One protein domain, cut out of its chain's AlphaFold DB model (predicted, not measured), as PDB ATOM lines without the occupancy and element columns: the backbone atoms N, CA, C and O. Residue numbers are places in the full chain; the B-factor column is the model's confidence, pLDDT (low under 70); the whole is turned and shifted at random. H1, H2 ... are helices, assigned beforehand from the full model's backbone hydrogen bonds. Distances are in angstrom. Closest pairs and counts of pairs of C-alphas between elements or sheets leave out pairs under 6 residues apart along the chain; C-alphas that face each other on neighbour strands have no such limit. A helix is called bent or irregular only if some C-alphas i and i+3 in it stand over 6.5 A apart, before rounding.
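This is residues 5 to 186 of the 322 residues of an uncharacterized protein of Coprinellus micaceus (UniProt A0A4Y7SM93). Four helices make the core as two crossed pairs: H1 and H3 run side by side the same way, and H2 and H4, nearly parallel to each other, cross them. H7 and H8 meet near their ends as a wide V beside H3, short H5 and H6 lie round H2 and H4, and residues 172 to 177, at the far end of H8, stick out. The printed part has 182 residues with eight named helices, H1 to H8 in chain order, and no named strand; the class is all helix. Helix packing is mostly crossed, with 1 of 7 touching pairs at a shallow tilt. The whole is compact, with a radius of gyration of the C-alphas of 16.3 A and spans of 50 by 38 by 37 A.

H1, residues 15 to 37, touches H3, residues 70 to 86, at a shallow tilt of 3 degrees, the same way; their closest C-alphas, of Ile 29 and Met 77, are 6.2 A apart. H1 and H2, residues 50 to 64, form a helical hairpin at a steep tilt of 45 degrees, opposite ways, closest at the C-alphas of Ala 26 and Gln 55, 5.2 A. H4, residues 94 to 112, touches H3 at a steep tilt of 53 degrees, opposite ways, with the C-alphas of Ala 76 and Phe 105 closest, 4.8 A apart. H3 is the hub, touching H1, H4, H7, residues 138 to 148, and H8, residues 154 to 172. Its closest C-alphas to H7 are Val 79 and Val 145, 6.5 A; to H8, Arg 75 and Phe 157, 6.5 A. H5, residues 118 to 124, is close to but not clearly touching H2, with the C-alphas of Leu 57 and Val 124 closest, 6.8 A apart. H6, residues 133 to 136, is likewise close to H4, with the C-alphas of Met 99 and Met 134 closest, 7.8 A apart. Every O i to N i+4 pair is within hydrogen-bond range in H1, H2, H5 and H7, against 12 of 13 in H3, 14 of 15 in H4 and 13 of 15 in H8; H6 is too short for such a pair.

H1 spans 32.0 A from C-alpha 15 at (16.936, 52.901, 78.067). H2 spans 21.2 A, H3 25.5 A and H4 27.3 A. H8 spans 27.0 A and ends with C-alpha 172 at (29.206, 37.676, 79.114); it has a kink of 26 degrees near residue 166 and is irregular, C-alphas 168 and 171 being 7.4 A apart.

The farthest C-alphas, of Lys 131 and Gly 175, are 50.6 A apart. The printed part has no cut; the link from H1 to H2 is long. Mean pLDDT of the printed part is 77.6, with residues 38 to 47, 88 to 94, 126 to 140 and 171 to 186 under 70.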
ATOM      1  N   ASN A   5      22.692  44.583  85.745       85.56
ATOM      2  CA  ASN A   5      21.452  44.868  86.465       85.56
ATOM      3  C   ASN A   5      20.615  43.602  86.699       85.56
ATOM      4  O   ASN A   5      20.045  43.437  87.776       85.56
ATOM      5  N   ILE A   6      20.595  42.663  85.744       84.75
ATOM      6  CA  ILE A   6      19.893  41.383  85.913       84.75
ATOM      7  C   ILE A   6      20.522  40.571  87.048       84.75
ATOM      8  O   ILE A   6      19.790  40.007  87.864       84.75
ATOM      9  N   LEU A   7      21.857  40.526  87.132       83.00
ATOM     10  CA  LEU A   7      22.571  39.833  88.215       83.00
ATOM     11  C   LEU A   7      22.298  40.464  89.582       83.00
ATOM     12  O   LEU A   7      22.174  39.748  90.573       83.00
ATOM     13  N   LEU A   8      22.190  41.791  89.625       86.75
ATOM     14  CA  LEU A   8      21.880  42.553  90.836       86.75
ATOM     15  C   LEU A   8      20.380  42.578  91.169       86.75
ATOM     16  O   LEU A   8      19.984  43.178  92.168       86.75
ATOM     17  N   ASP A   9      19.550  41.919  90.359       90.81
ATOM     18  CA  ASP A   9      18.092  41.926  90.468       90.81
ATOM     19  C   ASP A   9      17.502  43.350  90.481       90.81
ATOM     20  O   ASP A   9      16.608  43.694  91.255       90.81
ATOM     21  N   THR A  10      18.007  44.221  89.618       93.06
ATOM     22  CA  THR A  10      17.549  45.604  89.456       93.06
ATOM     23  C   THR A  10      17.257  45.909  87.994       93.06
ATOM     24  O   THR A  10      17.765  45.248  87.098       93.06
ATOM     25  N   TRP A  11      16.412  46.906  87.732       93.31
ATOM     26  CA  TRP A  11      16.228  47.410  86.371       93.31
ATOM     27  C   TRP A  11      17.319  48.416  86.029       93.31
ATOM     28  O   TRP A  11      17.668  49.246  86.872       93.31
ATOM     29  N   ALA A  12      17.816  48.369  84.795       90.69
ATOM     30  CA  ALA A  12      18.673  49.418  84.267       90.69
ATOM     31  C   ALA A  12      17.941  50.770  84.253       90.69
ATOM     32  O   ALA A  12      16.760  50.851  83.905       90.69
ATOM     33  N   ALA A  13      18.659  51.836  84.608       88.38
ATOM     34  CA  ALA A  13      18.143  53.201  84.522       88.38
ATOM     35  C   ALA A  13      18.211  53.753  83.089       88.38
ATOM     36  O   ALA A  13      17.397  54.589  82.698       88.38
ATOM     37  N   ASP A  14      19.184  53.298  82.299       90.06
ATOM     38  CA  ASP A  14      19.357  53.715  80.919       90.06
ATOM     39  C   ASP A  14      18.502  52.868  79.964       90.06
ATOM     40  O   ASP A  14      18.358  51.652  80.097       90.06
ATOM     41  N   ARG A  15      17.912  53.531  78.965       87.19
ATOM     42  CA  ARG A  15      16.936  52.901  78.067       87.19
ATOM     43  C   ARG A  15      17.537  51.797  77.197       87.19
ATOM     44  O   ARG A  15      16.826  50.853  76.876       87.19
ATOM     45  N   ALA A  16      18.793  51.941  76.774       84.19
ATOM     46  CA  ALA A  16      19.445  50.972  75.897       84.19
ATOM     47  C   ALA A  16      19.686  49.650  76.637       84.19
ATOM     48  O   ALA A  16      19.200  48.613  76.195       84.19
ATOM     49  N   THR A  17      20.307  49.707  77.817       86.44
ATOM     50  CA  THR A  17      20.526  48.518  78.649       86.44
ATOM     51  C   THR A  17      19.205  47.931  79.125       86.44
ATOM     52  O   THR A  17      19.058  46.718  79.140       86.44
ATOM     53  N   LEU A  18      18.194  48.755  79.429       87.31
ATOM     54  CA  LEU A  18      16.878  48.238  79.809       87.31
ATOM     55  C   LEU A  18      16.201  47.451  78.672       87.31
ATOM     56  O   LEU A  18      15.550  46.433  78.921       87.31
ATOM     57  N   LEU A  19      16.339  47.908  77.424       86.12
ATOM     58  CA  LEU A  19      15.821  47.189  76.257       86.12
ATOM     59  C   LEU A  19      16.485  45.821  76.108       86.12
ATOM     60  O   LEU A  19      15.779  44.838  75.881       86.12
ATOM     61  N   ASP A  20      17.804  45.762  76.281       84.88
ATOM     62  CA  ASP A  20      18.567  44.519  76.220       84.88
ATOM     63  C   ASP A  20      18.212  43.594  77.397       84.88
ATOM     64  O   ASP A  20      17.929  42.411  77.194       84.88
ATOM     65  N   ASP A  21      18.137  44.130  78.618       86.50
ATOM     66  CA  ASP A  21      17.810  43.370  79.824       86.50
ATOM     67  C   ASP A  21      16.423  42.718  79.711       86.50
ATOM     68  O   ASP A  21      16.233  41.525  79.963       86.50
ATOM     69  N   THR A  22      15.429  43.505  79.297       90.19
ATOM     70  CA  THR A  22      14.053  43.024  79.127       90.19
ATOM     71  C   THR A  22      13.919  42.060  77.955       90.19
ATOM     72  O   THR A  22      13.113  41.131  78.042       90.19
ATOM     73  N   PHE A  23      14.700  42.238  76.882       87.50
ATOM     74  CA  PHE A  23      14.763  41.293  75.767       87.50
ATOM     75  C   PHE A  23      15.271  39.931  76.240       87.50
ATOM     76  O   PHE A  23      14.599  38.922  76.038       87.50
ATOM     77  N   LEU A  24      16.410  39.907  76.936       86.38
ATOM     78  CA  LEU A  24      17.011  38.669  77.418       86.38
ATOM     79  C   LEU A  24      16.070  37.913  78.366       86.38
ATOM     80  O   LEU A  24      15.860  36.713  78.204       86.38
ATOM     81  N   ILE A  25      15.457  38.608  79.328       90.88
ATOM     82  CA  ILE A  25      14.497  37.987  80.251       90.88
ATOM     83  C   ILE A  25      13.289  37.432  79.490       90.88
ATOM     84  O   ILE A  25      12.830  36.330  79.795       90.88
ATOM     85  N   ALA A  26      12.777  38.164  78.498       89.25
ATOM     86  CA  ALA A  26      11.652  37.709  77.693       89.25
ATOM     87  C   ALA A  26      11.983  36.438  76.900       89.25
ATOM     88  O   ALA A  26      11.167  35.516  76.889       89.25
ATOM     89  N   GLU A  27      13.174  36.355  76.305       85.44
ATOM     90  CA  GLU A  27      13.651  35.165  75.590       85.44
ATOM     91  C   GLU A  27      13.824  33.961  76.527       85.44
ATOM     92  O   GLU A  27      13.379  32.863  76.196       85.44
ATOM     93  N   ILE A  28      14.378  34.155  77.731       88.56
ATOM     94  CA  ILE A  28      14.505  33.086  78.739       88.56
ATOM     95  C   ILE A  28      13.124  32.542  79.117       88.56
ATOM     96  O   ILE A  28      12.894  31.329  79.088       88.56
ATOM     97  N   ILE A  29      12.191  33.435  79.461       89.62
ATOM     98  CA  ILE A  29      10.830  33.060  79.864       89.62
ATOM     99  C   ILE A  29      10.141  32.318  78.729       89.62
ATOM    100  O   ILE A  29       9.605  31.229  78.929       89.62
ATOM    101  N   TRP A  30      10.178  32.894  77.533       85.25
ATOM    102  CA  TRP A  30       9.566  32.308  76.357       85.25
ATOM    103  C   TRP A  30      10.144  30.934  76.026       85.25
ATOM    104  O   TRP A  30       9.382  29.983  75.870       85.25
ATOM    105  N   GLY A  31      11.471  30.809  75.984       81.88
ATOM    106  CA  GLY A  31      12.165  29.563  75.678       81.88
ATOM    107  C   GLY A  31      11.786  28.442  76.642       81.88
ATOM    108  O   GLY A  31      11.450  27.344  76.202       81.88
ATOM    109  N   HIS A  32      11.743  28.719  77.948       84.88
ATOM    110  CA  HIS A  32      11.341  27.723  78.944       84.88
ATOM    111  C   HIS A  32       9.849  27.384  78.892       84.88
ATOM    112  O   HIS A  32       9.493  26.208  78.996       84.88
ATOM    113  N   LEU A  33       8.967  28.374  78.724       81.88
ATOM    114  CA  LEU A  33       7.533  28.111  78.586       81.88
ATOM    115  C   LEU A  33       7.262  27.273  77.334       81.88
ATOM    116  O   LEU A  33       6.582  26.254  77.431       81.88
ATOM    117  N   MET A  34       7.850  27.640  76.191       79.56
ATOM    118  CA  MET A  34       7.793  26.844  74.968       79.56
ATOM    119  C   MET A  34       8.297  25.434  75.215       79.56
ATOM    120  O   MET A  34       7.582  24.476  74.947       79.56
ATOM    121  N   HIS A  35       9.502  25.288  75.747       78.19
ATOM    122  CA  HIS A  35      10.132  23.986  75.868       78.19
ATOM    123  C   HIS A  35       9.347  23.034  76.791       78.19
ATOM    124  O   HIS A  35       9.078  21.892  76.425       78.19
ATOM    125  N   HIS A  36       8.936  23.498  77.972       76.69
ATOM    126  CA  HIS A  36       8.333  22.631  78.989       76.69
ATOM    127  C   HIS A  36       6.814  22.460  78.858       76.69
ATOM    128  O   HIS A  36       6.255  21.503  79.404       76.69
ATOM    129  N   LEU A  37       6.129  23.381  78.173       73.19
ATOM    130  CA  LEU A  37       4.675  23.322  77.991       73.19
ATOM    131  C   LEU A  37       4.274  22.815  76.603       73.19
ATOM    132  O   LEU A  37       3.128  22.395  76.434       73.19
ATOM    133  N   SER A  38       5.195  22.787  75.635       67.50
ATOM    134  CA  SER A  38       4.914  22.211  74.321       67.50
ATOM    135  C   SER A  38       4.816  20.694  74.366       67.50
ATOM    136  O   SER A  38       5.647  19.994  74.939       67.50
ATOM    137  N   ASN A  39       3.832  20.185  73.639       65.06
ATOM    138  CA  ASN A  39       3.889  18.878  73.003       65.06
ATOM    139  C   ASN A  39       4.010  19.098  71.473       65.06
ATOM    140  O   ASN A  39       3.836  20.234  71.014       65.06
ATOM    141  N   PRO A  40       4.301  18.059  70.668       60.59
ATOM    142  CA  PRO A  40       4.456  18.214  69.218       60.59
ATOM    143  C   PRO A  40       3.281  18.926  68.522       60.59
ATOM    144  O   PRO A  40       3.504  19.700  67.598       60.59
ATOM    145  N   GLY A  41       2.044  18.741  69.001       58.28
ATOM    146  CA  GLY A  41       0.857  19.421  68.460       58.28
ATOM    147  C   GLY A  41       0.717  20.892  68.878       58.28
ATOM    148  O   GLY A  41       0.190  21.708  68.128       58.28
ATOM    149  N   VAL A  42       1.217  21.264  70.057       60.19
ATOM    150  CA  VAL A  42       1.157  22.630  70.602       60.19
ATOM    151  C   VAL A  42       2.253  23.520  70.026       60.19
ATOM    152  O   VAL A  42       2.061  24.736  69.977       60.19
ATOM    153  N   PHE A  43       3.365  22.952  69.546       60.84
ATOM    154  CA  PHE A  43       4.483  23.733  69.008       60.84
ATOM    155  C   PHE A  43       4.035  24.715  67.905       60.84
ATOM    156  O   PHE A  43       4.435  25.875  67.891       60.84
ATOM    157  N   LEU A  44       3.107  24.277  67.048       59.88
ATOM    158  CA  LEU A  44       2.545  25.069  65.948       59.88
ATOM    159  C   LEU A  44       1.646  26.227  66.408       59.88
ATOM    160  O   LEU A  44       1.324  27.115  65.622       59.88
ATOM    161  N   THR A  45       1.228  26.233  67.673       65.81
ATOM    162  CA  THR A  45       0.355  27.279  68.217       65.81
ATOM    163  C   THR A  45       1.131  28.472  68.768       65.81
ATOM    164  O   THR A  45       0.528  29.521  69.026       65.81
ATOM    165  N   TRP A  46       2.455  28.352  68.931       67.62
ATOM    166  CA  TRP A  46       3.302  29.422  69.454       67.62
ATOM    167  C   TRP A  46       3.486  30.555  68.447       67.62
ATOM    168  O   TRP A  46       3.819  30.358  67.282       67.62
ATOM    169  N   ARG A  47       3.244  31.781  68.908       68.81
ATOM    170  CA  ARG A  47       3.338  32.992  68.099       68.81
ATOM    171  C   ARG A  47       4.748  33.542  68.221       68.81
ATOM    172  O   ARG A  47       5.184  33.870  69.318       68.81
ATOM    173  N   ALA A  48       5.400  33.774  67.086       70.00
ATOM    174  CA  ALA A  48       6.714  34.423  67.035       70.00
ATOM    175  C   ALA A  48       6.735  35.826  67.684       70.00
ATOM    176  O   ALA A  48       7.792  36.346  68.020       70.00
ATOM    177  N   SER A  49       5.569  36.456  67.872       75.25
ATOM    178  CA  SER A  49       5.443  37.763  68.522       75.25
ATOM    179  C   SER A  49       5.456  37.721  70.054       75.25
ATOM    180  O   SER A  49       5.558  38.777  70.671       75.25
ATOM    181  N   SER A  50       5.287  36.557  70.683       74.06
ATOM    182  CA  SER A  50       5.111  36.459  72.137       74.06
ATOM    183  C   SER A  50       6.332  36.906  72.964       74.06
ATOM    184  O   SER A  50       6.106  37.610  73.949       74.06
ATOM    185  N   PRO A  51       7.604  36.667  72.571       79.62
ATOM    186  CA  PRO A  51       8.755  37.258  73.269       79.62
ATOM    187  C   PRO A  51       8.687  38.784  73.319       79.62
ATOM    188  O   PRO A  51       8.833  39.388  74.375       79.62
ATOM    189  N   ARG A  52       8.342  39.424  72.194       81.56
ATOM    190  CA  ARG A  52       8.190  40.888  72.115       81.56
ATOM    191  C   ARG A  52       7.062  41.405  73.006       81.56
ATOM    192  O   ARG A  52       7.127  42.529  73.491       81.56
ATOM    193  N   GLN A  53       6.018  40.608  73.218       82.44
ATOM    194  CA  GLN A  53       4.899  40.965  74.095       82.44
ATOM    195  C   GLN A  53       5.305  40.894  75.567       82.44
ATOM    196  O   GLN A  53       5.027  41.829  76.318       82.44
ATOM    197  N   ILE A  54       6.017  39.832  75.955       88.25
ATOM    198  CA  ILE A  54       6.614  39.706  77.288       88.25
ATOM    199  C   ILE A  54       7.594  40.863  77.518       88.25
ATOM    200  O   ILE A  54       7.484  41.560  78.523       88.25
ATOM    201  N   GLN A  55       8.472  41.147  76.554       90.81
ATOM    202  CA  GLN A  55       9.407  42.269  76.614       90.81
ATOM    203  C   GLN A  55       8.681  43.609  76.797       90.81
ATOM    204  O   GLN A  55       9.047  44.385  77.674       90.81
ATOM    205  N   ALA A  56       7.627  43.884  76.021       88.75
ATOM    206  CA  ALA A  56       6.862  45.126  76.133       88.75
ATOM    207  C   ALA A  56       6.208  45.293  77.517       88.75
ATOM    208  O   ALA A  56       6.198  46.399  78.063       88.75
ATOM    209  N   LEU A  57       5.700  44.205  78.105       90.50
ATOM    210  CA  LEU A  57       5.176  44.205  79.470       90.50
ATOM    211  C   LEU A  57       6.278  44.497  80.497       90.50
ATOM    212  O   LEU A  57       6.081  45.333  81.378       90.50
ATOM    213  N   LEU A  58       7.429  43.831  80.385       93.44
ATOM    214  CA  LEU A  58       8.561  44.030  81.295       93.44
ATOM    215  C   LEU A  58       9.113  45.455  81.203       93.44
ATOM    216  O   LEU A  58       9.338  46.079  82.233       93.44
ATOM    217  N   MET A  59       9.231  46.004  79.992       92.69
ATOM    218  CA  MET A  59       9.602  47.402  79.753       92.69
ATOM    219  C   MET A  59       8.646  48.370  80.449       92.69
ATOM    220  O   MET A  59       9.087  49.284  81.143       92.69
ATOM    221  N   TYR A  60       7.332  48.167  80.299       91.50
ATOM    222  CA  TYR A  60       6.343  49.008  80.971       91.50
ATOM    223  C   TYR A  60       6.514  48.961  82.495       91.50
ATOM    224  O   TYR A  60       6.489  49.992  83.163       91.50
ATOM    225  N   ILE A  61       6.702  47.765  83.051       92.75
ATOM    226  CA  ILE A  61       6.828  47.568  84.498       92.75
ATOM    227  C   ILE A  61       8.126  48.158  85.027       92.75
ATOM    228  O   ILE A  61       8.092  48.831  86.048       92.75
ATOM    229  N   ALA A  62       9.240  47.981  84.330       92.81
ATOM    230  CA  ALA A  62      10.509  48.571  84.732       92.81
ATOM    231  C   ALA A  62      10.429  50.103  84.828       92.81
ATOM    232  O   ALA A  62      10.957  50.692  85.767       92.81
ATOM    233  N   ILE A  63       9.712  50.741  83.895       91.94
ATOM    234  CA  ILE A  63       9.559  52.202  83.840       91.94
ATOM    235  C   ILE A  63       8.557  52.714  84.884       91.94
ATOM    236  O   ILE A  63       8.815  53.713  85.553       91.94
ATOM    237  N   HIS A  64       7.398  52.064  85.020       91.50
ATOM    238  CA  HIS A  64       6.277  52.593  85.810       91.50
ATOM    239  C   HIS A  64       6.135  51.966  87.204       91.50
ATOM    240  O   HIS A  64       5.475  52.539  88.070       91.50
ATOM    241  N   HIS A  65       6.759  50.811  87.428       92.81
ATOM    242  CA  HIS A  65       6.679  50.005  88.647       92.81
ATOM    243  C   HIS A  65       8.064  49.455  89.050       92.81
ATOM    244  O   HIS A  65       8.234  48.241  89.192       92.81
ATOM    245  N   PRO A  66       9.074  50.320  89.276       90.50
ATOM    246  CA  PRO A  66      10.470  49.904  89.472       90.50
ATOM    247  C   PRO A  66      10.714  49.067  90.741       90.50
ATOM    248  O   PRO A  66      11.769  48.450  90.888       90.50
ATOM    249  N   LEU A  67       9.749  49.030  91.667       92.31
ATOM    250  CA  LEU A  67       9.785  48.160  92.846       92.31
ATOM    251  C   LEU A  67       9.600  46.678  92.489       92.31
ATOM    252  O   LEU A  67      10.081  45.808  93.215       92.31
ATOM    253  N   VAL A  68       8.928  46.380  91.373       93.81
ATOM    254  CA  VAL A  68       8.791  45.017  90.852       93.81
ATOM    255  C   VAL A  68      10.126  44.606  90.253       93.81
ATOM    256  O   VAL A  68      10.551  45.182  89.265       93.81
ATOM    257  N   LYS A  69      10.793  43.614  90.836       92.81
ATOM    258  CA  LYS A  69      12.156  43.212  90.452       92.81
ATOM    259  C   LYS A  69      12.175  42.287  89.220       92.81
ATOM    260  O   LYS A  69      11.212  41.531  89.045       92.81
ATOM    261  N   PRO A  70      13.257  42.258  88.415       92.62
ATOM    262  CA  PRO A  70      13.434  41.292  87.323       92.62
ATOM    263  C   PRO A  70      13.200  39.833  87.746       92.62
ATOM    264  O   PRO A  70      12.531  39.068  87.046       92.62
ATOM    265  N   SER A  71      13.660  39.452  88.939       92.06
ATOM    266  CA  SER A  71      13.469  38.121  89.519       92.06
ATOM    267  C   SER A  71      12.001  37.741  89.685       92.06
ATOM    268  O   SER A  71      11.686  36.556  89.655       92.06
ATOM    269  N   CYS A  72      11.073  38.699  89.794       92.81
ATOM    270  CA  CYS A  72       9.637  38.408  89.852       92.81
ATOM    271  C   CYS A  72       9.153  37.720  88.571       92.81
ATOM    272  O   CYS A  72       8.344  36.795  88.639       92.81
ATOM    273  N   ALA A  73       9.670  38.137  87.413       94.06
ATOM    274  CA  ALA A  73       9.331  37.558  86.115       94.06
ATOM    275  C   ALA A  73       9.859  36.118  85.981       94.06
ATOM    276  O   ALA A  73       9.149  35.227  85.502       94.06
ATOM    277  N   LEU A  74      11.076  35.871  86.479       93.50
ATOM    278  CA  LEU A  74      11.693  34.541  86.504       93.50
ATOM    279  C   LEU A  74      11.039  33.618  87.546       93.50
ATOM    280  O   LEU A  74      10.768  32.456  87.246       93.50
ATOM    281  N   ARG A  75      10.695  34.128  88.740       92.12
ATOM    282  CA  ARG A  75       9.899  33.392  89.745       92.12
ATOM    283  C   ARG A  75       8.554  32.981  89.155       92.12
ATOM    284  O   ARG A  75       8.184  31.820  89.276       92.12
ATOM    285  N   ALA A  76       7.861  33.887  88.462       92.69
ATOM    286  CA  ALA A  76       6.583  33.587  87.817       92.69
ATOM    287  C   ALA A  76       6.689  32.425  86.821       92.69
ATOM    288  O   ALA A  76       5.854  31.524  86.835       92.69
ATOM    289  N   MET A  77       7.742  32.405  86.000       92.88
ATOM    290  CA  MET A  77       8.030  31.286  85.100       92.88
ATOM    291  C   MET A  77       8.227  29.985  85.881       92.88
ATOM    292  O   MET A  77       7.580  28.989  85.569       92.88
ATOM    293  N   LEU A  78       9.055  29.986  86.929       90.56
ATOM    294  CA  LEU A  78       9.290  28.792  87.744       90.56
ATOM    295  C   LEU A  78       8.013  28.273  88.429       90.56
ATOM    296  O   LEU A  78       7.852  27.058  88.541       90.56
ATOM    297  N   VAL A  79       7.100  29.158  88.839       89.44
ATOM    298  CA  VAL A  79       5.780  28.780  89.374       89.44
ATOM    299  C   VAL A  79       4.958  28.048  88.314       89.44
ATOM    300  O   VAL A  79       4.464  26.950  88.569       89.44
ATOM    301  N   VAL A  80       4.869  28.587  87.097       87.62
ATOM    302  CA  VAL A  80       4.159  27.919  85.992       87.62
ATOM    303  C   VAL A  80       4.766  26.551  85.678       87.62
ATOM    304  O   VAL A  80       4.037  25.580  85.479       87.62
ATOM    305  N   LEU A  81       6.096  26.441  85.691       85.19
ATOM    306  CA  LEU A  81       6.778  25.163  85.486       85.19
ATOM    307  C   LEU A  81       6.478  24.160  86.609       85.19
ATOM    308  O   LEU A  81       6.273  22.983  86.320       85.19
ATOM    309  N   SER A  82       6.377  24.599  87.869       83.44
ATOM    310  CA  SER A  82       5.965  23.709  88.964       83.44
ATOM    311  C   SER A  82       4.518  23.227  88.831       83.44
ATOM    312  O   SER A  82       4.245  22.058  89.094       83.44
ATOM    313  N   ILE A  83       3.610  24.070  88.327       80.25
ATOM    314  CA  ILE A  83       2.228  23.666  88.014       80.25
ATOM    315  C   ILE A  83       2.223  22.598  86.914       80.25
ATOM    316  O   ILE A  83       1.483  21.619  86.982       80.25
ATOM    317  N   LYS A  84       3.074  22.739  85.891       78.50
ATOM    318  CA  LYS A  84       3.214  21.712  84.849       78.50
ATOM    319  C   LYS A  84       3.773  20.401  85.399       78.50
ATOM    320  O   LYS A  84       3.351  19.330  84.964       78.50
ATOM    321  N   GLU A  85       4.711  20.467  86.339       79.81
ATOM    322  CA  GLU A  85       5.289  19.281  86.974       79.81
ATOM    323  C   GLU A  85       4.244  18.489  87.775       79.81
ATOM    324  O   GLU A  85       4.264  17.256  87.751       79.81
ATOM    325  N   THR A  86       3.300  19.172  88.431       73.56
ATOM    326  CA  THR A  86       2.185  18.532  89.148       73.56
ATOM    327  C   THR A  86       1.077  18.067  88.197       73.56
ATOM    328  O   THR A  86       0.507  16.993  88.393       73.56
ATOM    329  N   ALA A  87       0.823  18.801  87.113       72.00
ATOM    330  CA  ALA A  87      -0.148  18.472  86.071       72.00
ATOM    331  C   ALA A  87       0.529  17.946  84.789       72.00
ATOM    332  O   ALA A  87       0.344  18.496  83.698       72.00
ATOM    333  N   LYS A  88       1.298  16.851  84.894       67.56
ATOM    334  CA  LYS A  88       2.148  16.331  83.796       67.56
ATOM    335  C   LYS A  88       1.405  16.137  82.469       67.56
ATOM    336  O   LYS A  88       1.950  16.464  81.415       67.56
ATOM    337  N   HIS A  89       0.149  15.697  82.517       66.00
ATOM    338  CA  HIS A  89      -0.690  15.455  81.334       66.00
ATOM    339  C   HIS A  89      -1.477  16.682  80.845       66.00
ATOM    340  O   HIS A  89      -2.137  16.608  79.813       66.00
ATOM    341  N   GLY A  90      -1.415  17.815  81.550       62.47
ATOM    342  CA  GLY A  90      -2.073  19.048  81.127       62.47
ATOM    343  C   GLY A  90      -1.447  19.589  79.844       62.47
ATOM    344  O   GLY A  90      -0.241  19.839  79.798       62.47
ATOM    345  N   VAL A  91      -2.256  19.766  78.803       59.00
ATOM    346  CA  VAL A  91      -1.849  20.433  77.562       59.00
ATOM    347  C   VAL A  91      -2.191  21.912  77.697       59.00
ATOM    348  O   VAL A  91      -3.355  22.254  77.889       59.00
ATOM    349  N   ALA A  92      -1.185  22.782  77.621       60.66
ATOM    350  CA  ALA A  92      -1.387  24.224  77.561       60.66
ATOM    351  C   ALA A  92      -1.096  24.677  76.133       60.66
ATOM    352  O   ALA A  92       0.029  24.523  75.664       60.66
ATOM    353  N   TYR A  93      -2.093  25.217  75.434       64.50
ATOM    354  CA  TYR A  93      -1.851  25.866  74.147       64.50
ATOM    355  C   TYR A  93      -1.108  27.188  74.382       64.50
ATOM    356  O   TYR A  93      -1.170  27.732  75.482       64.50
ATOM    357  N   ASN A  94      -0.409  27.727  73.376       66.44
ATOM    358  CA  ASN A  94       0.422  28.938  73.516       66.44
ATOM    359  C   ASN A  94      -0.236  30.052  74.352       66.44
ATOM    360  O   ASN A  94       0.340  30.539  75.322       66.44
ATOM    361  N   PHE A  95      -1.474  30.413  74.002       70.38
ATOM    362  CA  PHE A  95      -2.199  31.460  74.714       70.38
ATOM    363  C   PHE A  95      -2.387  31.132  76.198       70.38
ATOM    364  O   PHE A  95      -2.270  32.022  77.033       70.38
ATOM    365  N   ASP A  96      -2.621  29.863  76.533       73.94
ATOM    366  CA  ASP A  96      -2.787  29.411  77.909       73.94
ATOM    367  C   ASP A  96      -1.468  29.493  78.682       73.94
ATOM    368  O   ASP A  96      -1.455  29.976  79.807       73.94
ATOM    369  N   ALA A  97      -0.348  29.092  78.082       76.44
ATOM    370  CA  ALA A  97       0.971  29.164  78.709       76.44
ATOM    371  C   ALA A  97       1.425  30.608  78.980       76.44
ATOM    372  O   ALA A  97       1.849  30.939  80.091       76.44
ATOM    373  N   GLU A  98       1.287  31.479  77.977       78.94
ATOM    374  CA  GLU A  98       1.554  32.911  78.110       78.94
ATOM    375  C   GLU A  98       0.660  33.510  79.210       78.94
ATOM    376  O   GLU A  98       1.138  34.237  80.081       78.94
ATOM    377  N   MET A  99      -0.623  33.147  79.229       79.31
ATOM    378  CA  MET A  99      -1.602  33.597  80.219       79.31
ATOM    379  C   MET A  99      -1.300  33.098  81.643       79.31
ATOM    380  O   MET A  99      -1.424  33.870  82.595       79.31
ATOM    381  N   LEU A 100      -0.874  31.840  81.813       81.25
ATOM    382  CA  LEU A 100      -0.457  31.283  83.106       81.25
ATOM    383  C   LEU A 100       0.702  32.090  83.697       81.25
ATOM    384  O   LEU A 100       0.666  32.462  84.872       81.25
ATOM    385  N   TRP A 101       1.698  32.414  82.870       88.75
ATOM    386  CA  TRP A 101       2.838  33.222  83.292       88.75
ATOM    387  C   TRP A 101       2.420  34.641  83.676       88.75
ATOM    388  O   TRP A 101       2.761  35.110  84.759       88.75
ATOM    389  N   HIS A 102       1.606  35.289  82.845       87.19
ATOM    390  CA  HIS A 102       1.032  36.609  83.105       87.19
ATOM    391  C   HIS A 102       0.296  36.666  84.457       87.19
ATOM    392  O   HIS A 102       0.448  37.625  85.215       87.19
ATOM    393  N   MET A 103      -0.462  35.620  84.796       82.94
ATOM    394  CA  MET A 103      -1.181  35.519  86.067       82.94
ATOM    395  C   MET A 103      -0.252  35.334  87.264       82.94
ATOM    396  O   MET A 103      -0.411  36.039  88.265       82.94
ATOM    397  N   ALA A 104       0.720  34.427  87.162       88.81
ATOM    398  CA  ALA A 104       1.709  34.222  88.214       88.81
ATOM    399  C   ALA A 104       2.515  35.505  88.466       88.81
ATOM    400  O   ALA A 104       2.677  35.945  89.606       88.81
ATOM    401  N   PHE A 105       2.936  36.161  87.386       91.94
ATOM    402  CA  PHE A 105       3.699  37.395  87.436       91.94
ATOM    403  C   PHE A 105       2.904  38.549  88.034       91.94
ATOM    404  O   PHE A 105       3.424  39.242  88.902       91.94
ATOM    405  N   ARG A 106       1.628  38.719  87.667       88.88
ATOM    406  CA  ARG A 106       0.759  39.736  88.275       88.88
ATOM    407  C   ARG A 106       0.689  39.596  89.790       88.88
ATOM    408  O   ARG A 106       0.799  40.590  90.503       88.88
ATOM    409  N   SER A 107       0.471  38.376  90.269       86.69
ATOM    410  CA  SER A 107       0.325  38.103  91.699       86.69
ATOM    411  C   SER A 107       1.629  38.350  92.465       86.69
ATOM    412  O   SER A 107       1.584  38.909  93.557       86.69
ATOM    413  N   LEU A 108       2.784  38.008  91.884       89.50
ATOM    414  CA  LEU A 108       4.095  38.324  92.461       89.50
ATOM    415  C   LEU A 108       4.385  39.830  92.429       89.50
ATOM    416  O   LEU A 108       4.746  40.412  93.447       89.50
ATOM    417  N   ALA A 109       4.166  40.488  91.292       90.50
ATOM    418  CA  ALA A 109       4.393  41.919  91.125       90.50
ATOM    419  C   ALA A 109       3.562  42.754  92.112       90.50
ATOM    420  O   ALA A 109       4.107  43.647  92.748       90.50
ATOM    421  N   ALA A 110       2.289  42.404  92.331       87.62
ATOM    422  CA  ALA A 110       1.419  43.080  93.298       87.62
ATOM    423  C   ALA A 110       1.902  42.971  94.759       87.62
ATOM    424  O   ALA A 110       1.528  43.792  95.596       87.62
ATOM    425  N   ARG A 111       2.717  41.959  95.091       85.56
ATOM    426  CA  ARG A 111       3.336  41.826  96.422       85.56
ATOM    427  C   ARG A 111       4.554  42.725  96.592       85.56
ATOM    428  O   ARG A 111       4.789  43.194  97.699       85.56
ATOM    429  N   HIS A 112       5.309  42.946  95.520       87.50
ATOM    430  CA  HIS A 112       6.477  43.827  95.524       87.50
ATOM    431  C   HIS A 112       6.093  45.301  95.376       87.50
ATOM    432  O   HIS A 112       6.672  46.159  96.036       87.50
ATOM    433  N   ASP A 113       5.097  45.589  94.542       90.50
ATOM    434  CA  ASP A 113       4.523  46.915  94.368       90.50
ATOM    435  C   ASP A 113       3.003  46.865  94.595       90.50
ATOM    436  O   ASP A 113       2.256  46.462  93.697       90.50
ATOM    437  N   PRO A 114       2.507  47.325  95.760       85.88
ATOM    438  CA  PRO A 114       1.072  47.392  96.039       85.88
ATOM    439  C   PRO A 114       0.276  48.252  95.044       85.88
ATOM    440  O   PRO A 114      -0.939  48.091  94.922       85.88
ATOM    441  N   ARG A 115       0.933  49.165  94.310       89.25
ATOM    442  CA  ARG A 115       0.298  49.988  93.265       89.25
ATOM    443  C   ARG A 115       0.039  49.193  91.987       89.25
ATOM    444  O   ARG A 115      -0.772  49.615  91.157       89.25
ATOM    445  N   PHE A 116       0.674  48.033  91.822       88.00
ATOM    446  CA  PHE A 116       0.479  47.151  90.679       88.00
ATOM    447  C   PHE A 116      -0.824  46.349  90.806       88.00
ATOM    448  O   PHE A 116      -0.863  45.158  91.122       88.00
ATOM    449  N   THR A 117      -1.943  47.033  90.583       83.62
ATOM    450  CA  THR A 117      -3.282  46.454  90.743       83.62
ATOM    451  C   THR A 117      -3.709  45.601  89.545       83.62
ATOM    452  O   THR A 117      -3.182  45.707  88.438       83.62
ATOM    453  N   ARG A 118      -4.773  44.803  89.722       80.88
ATOM    454  CA  ARG A 118      -5.429  44.075  88.616       80.88
ATOM    455  C   ARG A 118      -5.865  45.003  87.476       80.88
ATOM    456  O   ARG A 118      -5.794  44.594  86.322       80.88
ATOM    457  N   LYS A 119      -6.311  46.227  87.790       80.69
ATOM    458  CA  LYS A 119      -6.711  47.220  86.781       80.69
ATOM    459  C   LYS A 119      -5.510  47.667  85.953       80.69
ATOM    460  O   LYS A 119      -5.581  47.610  84.735       80.69
ATOM    461  N   VAL A 120      -4.403  48.017  86.612       84.69
ATOM    462  CA  VAL A 120      -3.140  48.373  85.945       84.69
ATOM    463  C   VAL A 120      -2.691  47.236  85.035       84.69
ATOM    464  O   VAL A 120      -2.493  47.440  83.843       84.69
ATOM    465  N   PHE A 121      -2.644  46.013  85.558       83.88
ATOM    466  CA  PHE A 121      -2.280  44.840  84.772       83.88
ATOM    467  C   PHE A 121      -3.167  44.644  83.531       83.88
ATOM    468  O   PHE A 121      -2.662  44.390  82.437       83.88
ATOM    469  N   ALA A 122      -4.489  44.788  83.675       79.88
ATOM    470  CA  ALA A 122      -5.432  44.675  82.563       79.88
ATOM    471  C   ALA A 122      -5.224  45.769  81.501       79.88
ATOM    472  O   ALA A 122      -5.334  45.487  80.309       79.88
ATOM    473  N   THR A 123      -4.883  46.991  81.917       81.31
ATOM    474  CA  THR A 123      -4.557  48.101  81.011       81.31
ATOM    475  C   THR A 123      -3.288  47.811  80.211       81.31
ATOM    476  O   THR A 123      -3.280  47.971  78.992       81.31
ATOM    477  N   VAL A 124      -2.229  47.328  80.866       79.69
ATOM    478  CA  VAL A 124      -0.928  47.074  80.218       79.69
ATOM    479  C   VAL A 124      -0.993  45.884  79.270       79.69
ATOM    480  O   VAL A 124      -0.447  45.922  78.171       79.69
ATOM    481  N   THR A 125      -1.748  44.855  79.644       76.31
ATOM    482  CA  THR A 125      -2.036  43.705  78.774       76.31
ATOM    483  C   THR A 125      -3.148  43.990  77.754       76.31
ATOM    484  O   THR A 125      -3.588  43.078  77.048       76.31
ATOM    485  N   ARG A 126      -3.595  45.257  77.651       66.44
ATOM    486  CA  ARG A 126      -4.602  45.775  76.707       66.44
ATOM    487  C   ARG A 126      -5.861  44.916  76.634       66.44
ATOM    488  O   ARG A 126      -6.306  44.582  75.541       66.44
ATOM    489  N   SER A 127      -6.365  44.488  77.793       57.00
ATOM    490  CA  SER A 127      -7.553  43.634  77.933       57.00
ATOM    491  C   SER A 127      -7.555  42.360  77.073       57.00
ATOM    492  O   SER A 127      -8.596  41.722  76.946       57.00
ATOM    493  N   ARG A 128      -6.401  41.906  76.556       61.03
ATOM    494  CA  ARG A 128      -6.294  40.697  75.716       61.03
ATOM    495  C   ARG A 128      -6.816  39.445  76.420       61.03
ATOM    496  O   ARG A 128      -7.282  38.509  75.779       61.03
ATOM    497  N   PHE A 129      -6.743  39.446  77.746       60.88
ATOM    498  CA  PHE A 129      -7.234  38.372  78.597       60.88
ATOM    499  C   PHE A 129      -8.640  38.635  79.168       60.88
ATOM    500  O   PHE A 129      -9.160  37.797  79.909       60.88
ATOM    501  N   ALA A 130      -9.278  39.766  78.851       53.88
ATOM    502  CA  ALA A 130     -10.668  40.019  79.220       53.88
ATOM    503  C   ALA A 130     -11.572  38.994  78.521       53.88
ATOM    504  O   ALA A 130     -11.379  38.698  77.344       53.88
ATOM    505  N   LYS A 131     -12.538  38.424  79.254       52.88
ATOM    506  CA  LYS A 131     -13.412  37.320  78.804       52.88
ATOM    507  C   LYS A 131     -12.708  35.987  78.501       52.88
ATOM    508  O   LYS A 131     -13.379  35.024  78.128       52.88
ATOM    509  N   SER A 132     -11.385  35.887  78.659       57.31
ATOM    510  CA  SER A 132     -10.697  34.595  78.558       57.31
ATOM    511  C   SER A 132     -11.101  33.684  79.725       57.31
ATOM    512  O   SER A 132     -11.565  34.153  80.770       57.31
ATOM    513  N   LYS A 133     -10.889  32.366  79.584       51.84
ATOM    514  CA  LYS A 133     -11.160  31.369  80.644       51.84
ATOM    515  C   LYS A 133     -10.485  31.721  81.991       51.84
ATOM    516  O   LYS A 133     -10.919  31.242  83.034       51.84
ATOM    517  N   MET A 134      -9.500  32.622  81.971       50.97
ATOM    518  CA  MET A 134      -8.822  33.255  83.105       50.97
ATOM    519  C   MET A 134      -9.744  33.950  84.118       50.97
ATOM    520  O   MET A 134      -9.442  33.933  85.308       50.97
ATOM    521  N   GLU A 135     -10.878  34.532  83.699       50.72
ATOM    522  CA  GLU A 135     -11.853  35.108  84.647       50.72
ATOM    523  C   GLU A 135     -12.453  34.051  85.580       50.72
ATOM    524  O   GLU A 135     -12.901  34.379  86.678       50.72
ATOM    525  N   ARG A 136     -12.445  32.782  85.158       52.06
ATOM    526  CA  ARG A 136     -13.168  31.686  85.806       52.06
ATOM    527  C   ARG A 136     -12.266  30.716  86.577       52.06
ATOM    528  O   ARG A 136     -12.787  29.801  87.209       52.06
ATOM    529  N   SER A 137     -10.937  30.870  86.551       53.31
ATOM    530  CA  SER A 137     -10.016  29.960  87.268       53.31
ATOM    531  C   SER A 137      -8.767  30.618  87.901       53.31
ATOM    532  O   SER A 137      -7.669  30.080  87.766       53.31
ATOM    533  N   PRO A 138      -8.888  31.747  88.629       56.28
ATOM    534  CA  PRO A 138      -7.741  32.390  89.286       56.28
ATOM    535  C   PRO A 138      -7.195  31.608  90.496       56.28
ATOM    536  O   PRO A 138      -5.999  31.662  90.771       56.28
ATOM    537  N   ASN A 139      -8.043  30.835  91.181       59.31
ATOM    538  CA  ASN A 139      -7.740  30.324  92.524       59.31
ATOM    539  C   ASN A 139      -6.606  29.281  92.582       59.31
ATOM    540  O   ASN A 139      -5.966  29.153  93.618       59.31
ATOM    541  N   HIS A 140      -6.366  28.513  91.510       63.09
ATOM    542  CA  HIS A 140      -5.311  27.483  91.519       63.09
ATOM    543  C   HIS A 140      -3.922  28.104  91.346       63.09
ATOM    544  O   HIS A 140      -3.052  27.886  92.179       63.09
ATOM    545  N   ILE A 141      -3.755  28.967  90.338       72.31
ATOM    546  CA  ILE A 141      -2.498  29.703  90.117       72.31
ATOM    547  C   ILE A 141      -2.182  30.574  91.332       72.31
ATOM    548  O   ILE A 141      -1.032  30.680  91.740       72.31
ATOM    549  N   GLU A 142      -3.201  31.195  91.929       75.44
ATOM    550  CA  GLU A 142      -3.031  31.975  93.150       75.44
ATOM    551  C   GLU A 142      -2.507  31.122  94.312       75.44
ATOM    552  O   GLU A 142      -1.607  31.572  95.013       75.44
ATOM    553  N   GLY A 143      -2.974  29.879  94.467       78.62
ATOM    554  CA  GLY A 143      -2.435  28.930  95.443       78.62
ATOM    555  C   GLY A 143      -0.947  28.631  95.235       78.62
ATOM    556  O   GLY A 143      -0.162  28.787  96.167       78.62
ATOM    557  N   ASP A 144      -0.536  28.277  94.016       81.31
ATOM    558  CA  ASP A 144       0.875  28.005  93.696       81.31
ATOM    559  C   ASP A 144       1.765  29.247  93.847       81.31
ATOM    560  O   ASP A 144       2.898  29.163  94.330       81.31
ATOM    561  N   VAL A 145       1.242  30.431  93.513       82.62
ATOM    562  CA  VAL A 145       1.940  31.695  93.773       82.62
ATOM    563  C   VAL A 145       2.082  31.935  95.274       82.62
ATOM    564  O   VAL A 145       3.176  32.265  95.728       82.62
ATOM    565  N   LEU A 146       1.023  31.752  96.065       83.31
ATOM    566  CA  LEU A 146       1.092  31.898  97.521       83.31
ATOM    567  C   LEU A 146       2.096  30.918  98.132       83.31
ATOM    568  O   LEU A 146       2.868  31.321  98.998       83.31
ATOM    569  N   LEU A 147       2.153  29.678  97.641       83.38
ATOM    570  CA  LEU A 147       3.174  28.709  98.035       83.38
ATOM    571  C   LEU A 147       4.580  29.216  97.698       83.38
ATOM    572  O   LEU A 147       5.459  29.182  98.557       83.38
ATOM    573  N   SER A 148       4.798  29.753  96.497       82.12
ATOM    574  CA  SER A 148       6.106  30.294  96.099       82.12
ATOM    575  C   SER A 148       6.586  31.468  96.957       82.12
ATOM    576  O   SER A 148       7.789  31.702  97.063       82.12
ATOM    577  N   LEU A 149       5.652  32.179  97.594       81.94
ATOM    578  CA  LEU A 149       5.922  33.296  98.495       81.94
ATOM    579  C   LEU A 149       6.212  32.857  99.936       81.94
ATOM    580  O   LEU A 149       6.610  33.691 100.744       81.94
ATOM    581  N   THR A 150       6.008  31.584 100.280       86.81
ATOM    582  CA  THR A 150       6.320  31.083 101.624       86.81
ATOM    583  C   THR A 150       7.824  31.107 101.889       86.81
ATOM    584  O   THR A 150       8.629  30.785 101.011       86.81
ATOM    585  N   GLU A 151       8.208  31.410 103.133       87.62
ATOM    586  CA  GLU A 151       9.618  31.441 103.561       87.62
ATOM    587  C   GLU A 151      10.340  30.102 103.334       87.62
ATOM    588  O   GLU A 151      11.547  30.068 103.120       87.62
ATOM    589  N   ALA A 152       9.601  28.989 103.305       87.06
ATOM    590  CA  ALA A 152      10.158  27.667 103.039       87.06
ATOM    591  C   ALA A 152      10.573  27.460 101.569       87.06
ATOM    592  O   ALA A 152      11.582  26.810 101.295       87.06
ATOM    593  N   LEU A 153       9.802  27.978 100.605       83.12
ATOM    594  CA  LEU A 153      10.041  27.736  99.176       83.12
ATOM    595  C   LEU A 153      10.852  28.843  98.501       83.12
ATOM    596  O   LEU A 153      11.546  28.571  97.516       83.12
ATOM    597  N   LYS A 154      10.814  30.061  99.039       85.62
ATOM    598  CA  LYS A 154      11.520  31.223  98.493       85.62
ATOM    599  C   LYS A 154      13.025  30.979  98.267       85.62
ATOM    600  O   LYS A 154      13.460  31.186  97.134       85.62
ATOM    601  N   PRO A 155      13.806  30.408  99.214       87.94
ATOM    602  CA  PRO A 155      15.228  30.126  98.983       87.94
ATOM    603  C   PRO A 155      15.475  29.167  97.811       87.94
ATOM    604  O   PRO A 155      16.447  29.311  97.070       87.94
ATOM    605  N   ARG A 156      14.576  28.196  97.599       85.31
ATOM    606  CA  ARG A 156      14.680  27.233  96.495       85.31
ATOM    607  C   ARG A 156      14.444  27.901  95.142       85.31
ATOM    608  O   ARG A 156      15.151  27.587  94.184       85.31
ATOM    609  N   PHE A 157      13.452  28.786  95.040       86.00
ATOM    610  CA  PHE A 157      13.217  29.556  93.818       86.00
ATOM    611  C   PHE A 157      14.370  30.526  93.545       86.00
ATOM    612  O   PHE A 157      14.834  30.597  92.410       86.00
ATOM    613  N   ASP A 158      14.894  31.182  94.577       86.69
ATOM    614  CA  ASP A 158      15.999  32.136  94.452       86.69
ATOM    615  C   ASP A 158      17.291  31.451  93.990       86.69
ATOM    616  O   ASP A 158      17.945  31.925  93.062       86.69
ATOM    617  N   ALA A 159      17.606  30.274  94.536       82.50
ATOM    618  CA  ALA A 159      18.734  29.467  94.074       82.50
ATOM    619  C   ALA A 159      18.590  29.045  92.600       82.50
ATOM    620  O   ALA A 159      19.556  29.104  91.838       82.50
ATOM    621  N   LYS A 160      17.380  28.656  92.169       83.12
ATOM    622  CA  LYS A 160      17.101  28.328  90.760       83.12
ATOM    623  C   LYS A 160      17.247  29.546  89.849       83.12
ATOM    624  O   LYS A 160      17.760  29.406  88.744       83.12
ATOM    625  N   ILE A 161      16.818  30.722  90.297       87.06
ATOM    626  CA  ILE A 161      16.963  31.970  89.541       87.06
ATOM    627  C   ILE A 161      18.429  32.335  89.392       87.06
ATOM    628  O   ILE A 161      18.865  32.577  88.272       87.06
ATOM    629  N   ALA A 162      19.198  32.285  90.478       80.00
ATOM    630  CA  ALA A 162      20.632  32.531  90.427       80.00
ATOM    631  C   ALA A 162      21.331  31.560  89.462       80.00
ATOM    632  O   ALA A 162      22.198  31.971  88.695       80.00
ATOM    633  N   ALA A 163      20.933  30.283  89.447       76.44
ATOM    634  CA  ALA A 163      21.454  29.304  88.495       76.44
ATOM    635  C   ALA A 163      21.078  29.633  87.040       76.44
ATOM    636  O   ALA A 163      21.947  29.603  86.172       76.44
ATOM    637  N   LEU A 164      19.816  29.994  86.774       79.38
ATOM    638  CA  LEU A 164      19.352  30.405  85.444       79.38
ATOM    639  C   LEU A 164      20.099  31.641  84.942       79.38
ATOM    640  O   LEU A 164      20.596  31.645  83.820       79.38
ATOM    641  N   GLN A 165      20.209  32.669  85.782       79.88
ATOM    642  CA  GLN A 165      20.917  33.900  85.451       79.88
ATOM    643  C   GLN A 165      22.390  33.624  85.183       79.88
ATOM    644  O   GLN A 165      22.894  34.049  84.155       79.88
ATOM    645  N   ARG A 166      23.074  32.861  86.044       74.88
ATOM    646  CA  ARG A 166      24.477  32.485  85.817       74.88
ATOM    647  C   ARG A 166      24.660  31.714  84.519       74.88
ATOM    648  O   ARG A 166      25.593  32.010  83.792       74.88
ATOM    649  N   TYR A 167      23.786  30.752  84.229       78.50
ATOM    650  CA  TYR A 167      23.876  29.945  83.014       78.50
ATOM    651  C   TYR A 167      23.725  30.800  81.757       78.50
ATOM    652  O   TYR A 167      24.583  30.767  80.880       78.50
ATOM    653  N   TRP A 168      22.659  31.599  81.693       78.81
ATOM    654  CA  TRP A 168      22.407  32.443  80.534       78.81
ATOM    655  C   TRP A 168      23.432  33.561  80.429       78.81
ATOM    656  O   TRP A 168      23.871  33.842  79.330       78.81
ATOM    657  N   LEU A 169      23.890  34.146  81.533       76.31
ATOM    658  CA  LEU A 169      24.847  35.252  81.509       76.31
ATOM    659  C   LEU A 169      26.312  34.811  81.396       76.31
ATOM    660  O   LEU A 169      27.165  35.650  81.122       76.31
ATOM    661  N   ALA A 170      26.613  33.517  81.543       71.81
ATOM    662  CA  ALA A 170      27.973  32.977  81.505       71.81
ATOM    663  C   ALA A 170      28.823  33.462  80.311       71.81
ATOM    664  O   ALA A 170      29.966  33.846  80.552       71.81
ATOM    665  N   PRO A 171      28.311  33.539  79.060       69.44
ATOM    666  CA  PRO A 171      29.097  34.020  77.916       69.44
ATOM    667  C   PRO A 171      29.577  35.474  78.029       69.44
ATOM    668  O   PRO A 171      30.445  35.896  77.267       69.44
ATOM    669  N   TRP A 172      28.994  36.244  78.945       69.31
ATOM    670  CA  TRP A 172      29.206  37.676  79.114       69.31
ATOM    671  C   TRP A 172      29.943  38.039  80.413       69.31
ATOM    672  O   TRP A 172      30.251  39.213  80.633       69.31
ATOM    673  N   ILE A 173      30.250  37.053  81.265       65.81
ATOM    674  CA  ILE A 173      30.992  37.252  82.513       65.81
ATOM    675  C   ILE A 173      32.493  37.086  82.241       65.81
ATOM    676  O   ILE A 173      32.958  36.020  81.841       65.81
ATOM    677  N   SER A 174      33.267  38.145  82.486       59.06
ATOM    678  CA  SER A 174      34.727  38.128  82.342       59.06
ATOM    679  C   SER A 174      35.368  37.066  83.244       59.06
ATOM    680  O   SER A 174      35.123  37.051  84.447       59.06
ATOM    681  N   GLY A 175      36.217  36.205  82.673       59.72
ATOM    682  CA  GLY A 175      36.937  35.158  83.412       59.72
ATOM    683  C   GLY A 175      36.185  33.832  83.572       59.72
ATOM    684  O   GLY A 175      36.715  32.915  84.192       59.72
ATOM    685  N   VAL A 176      34.979  33.696  83.008       57.62
ATOM    686  CA  VAL A 176      34.349  32.382  82.828       57.62
ATOM    687  C   VAL A 176      34.945  31.752  81.573       57.62
ATOM    688  O   VAL A 176      34.661  32.200  80.460       57.62
ATOM    689  N   ASP A 177      35.790  30.732  81.743       51.25
ATOM    690  CA  ASP A 177      36.287  29.951  80.610       51.25
ATOM    691  C   ASP A 177      35.100  29.409  79.810       51.25
ATOM    692  O   ASP A 177      34.192  28.783  80.365       51.25
ATOM    693  N   GLN A 178      35.113  29.600  78.488       51.62
ATOM    694  CA  GLN A 178      34.109  28.993  77.599       51.62
ATOM    695  C   GLN A 178      34.082  27.459  77.744       51.62
ATOM    696  O   GLN A 178      33.061  26.831  77.466       51.62
ATOM    697  N   GLU A 179      35.164  26.863  78.248       46.50
ATOM    698  CA  GLU A 179      35.275  25.442  78.579       46.50
ATOM    699  C   GLU A 179      34.549  25.061  79.882       46.50
ATOM    700  O   GLU A 179      34.001  23.970  79.957       46.50
ATOM    701  N   LEU A 180      34.417  25.964  80.862       48.88
ATOM    702  CA  LEU A 180      33.619  25.774  82.090       48.88
ATOM    703  C   LEU A 180      32.102  25.870  81.848       48.88
ATOM    704  O   LEU A 180      31.309  25.502  82.713       48.88
ATOM    705  N   VAL A 181      31.687  26.326  80.665       49.12
ATOM    706  CA  VAL A 181      30.293  26.260  80.199       49.12
ATOM    707  C   VAL A 181      29.964  24.858  79.651       49.12
ATOM    708  O   VAL A 181      28.798  24.457  79.652       49.12
ATOM    709  N   GLN A 182      30.968  24.057  79.263       41.31
ATOM    710  CA  GLN A 182      30.754  22.701  78.741       41.31
ATOM    711  C   GLN A 182      30.213  21.680  79.765       41.31
ATOM    712  O   GLN A 182      29.331  20.913  79.382       41.31
ATOM    713  N   PRO A 183      30.600  21.635  81.056       39.84
ATOM    714  CA  PRO A 183      30.096  20.612  81.976       39.84
ATOM    715  C   PRO A 183      28.613  20.805  82.321       39.84
ATOM    716  O   PRO A 183      27.899  19.828  82.551       39.84
ATOM    717  N   PHE A 184      28.110  22.045  82.270       38.91
ATOM    718  CA  PHE A 184      26.680  22.346  82.424       38.91
ATOM    719  C   PHE A 184      25.846  21.963  81.193       38.91
ATOM    720  O   PHE A 184      24.619  21.972  81.259       38.91
ATOM    721  N   SER A 185      26.495  21.580  80.087       37.34
ATOM    722  CA  SER A 185      25.838  20.950  78.938       37.34
ATOM    723  C   SER A 185      25.684  19.428  79.087       37.34
ATOM    724  O   SER A 185      24.923  18.829  78.329       37.34
ATOM    725  N   SER A 186      26.347  18.794  80.069       34.38
ATOM    726  CA  SER A 186      26.488  17.328  80.098       34.38
ATOM    727  C   SER A 186      25.872  16.563  81.278       34.38
ATOM    728  O   SER A 186      25.708  15.354  81.142       34.38
TER     729      SER A 186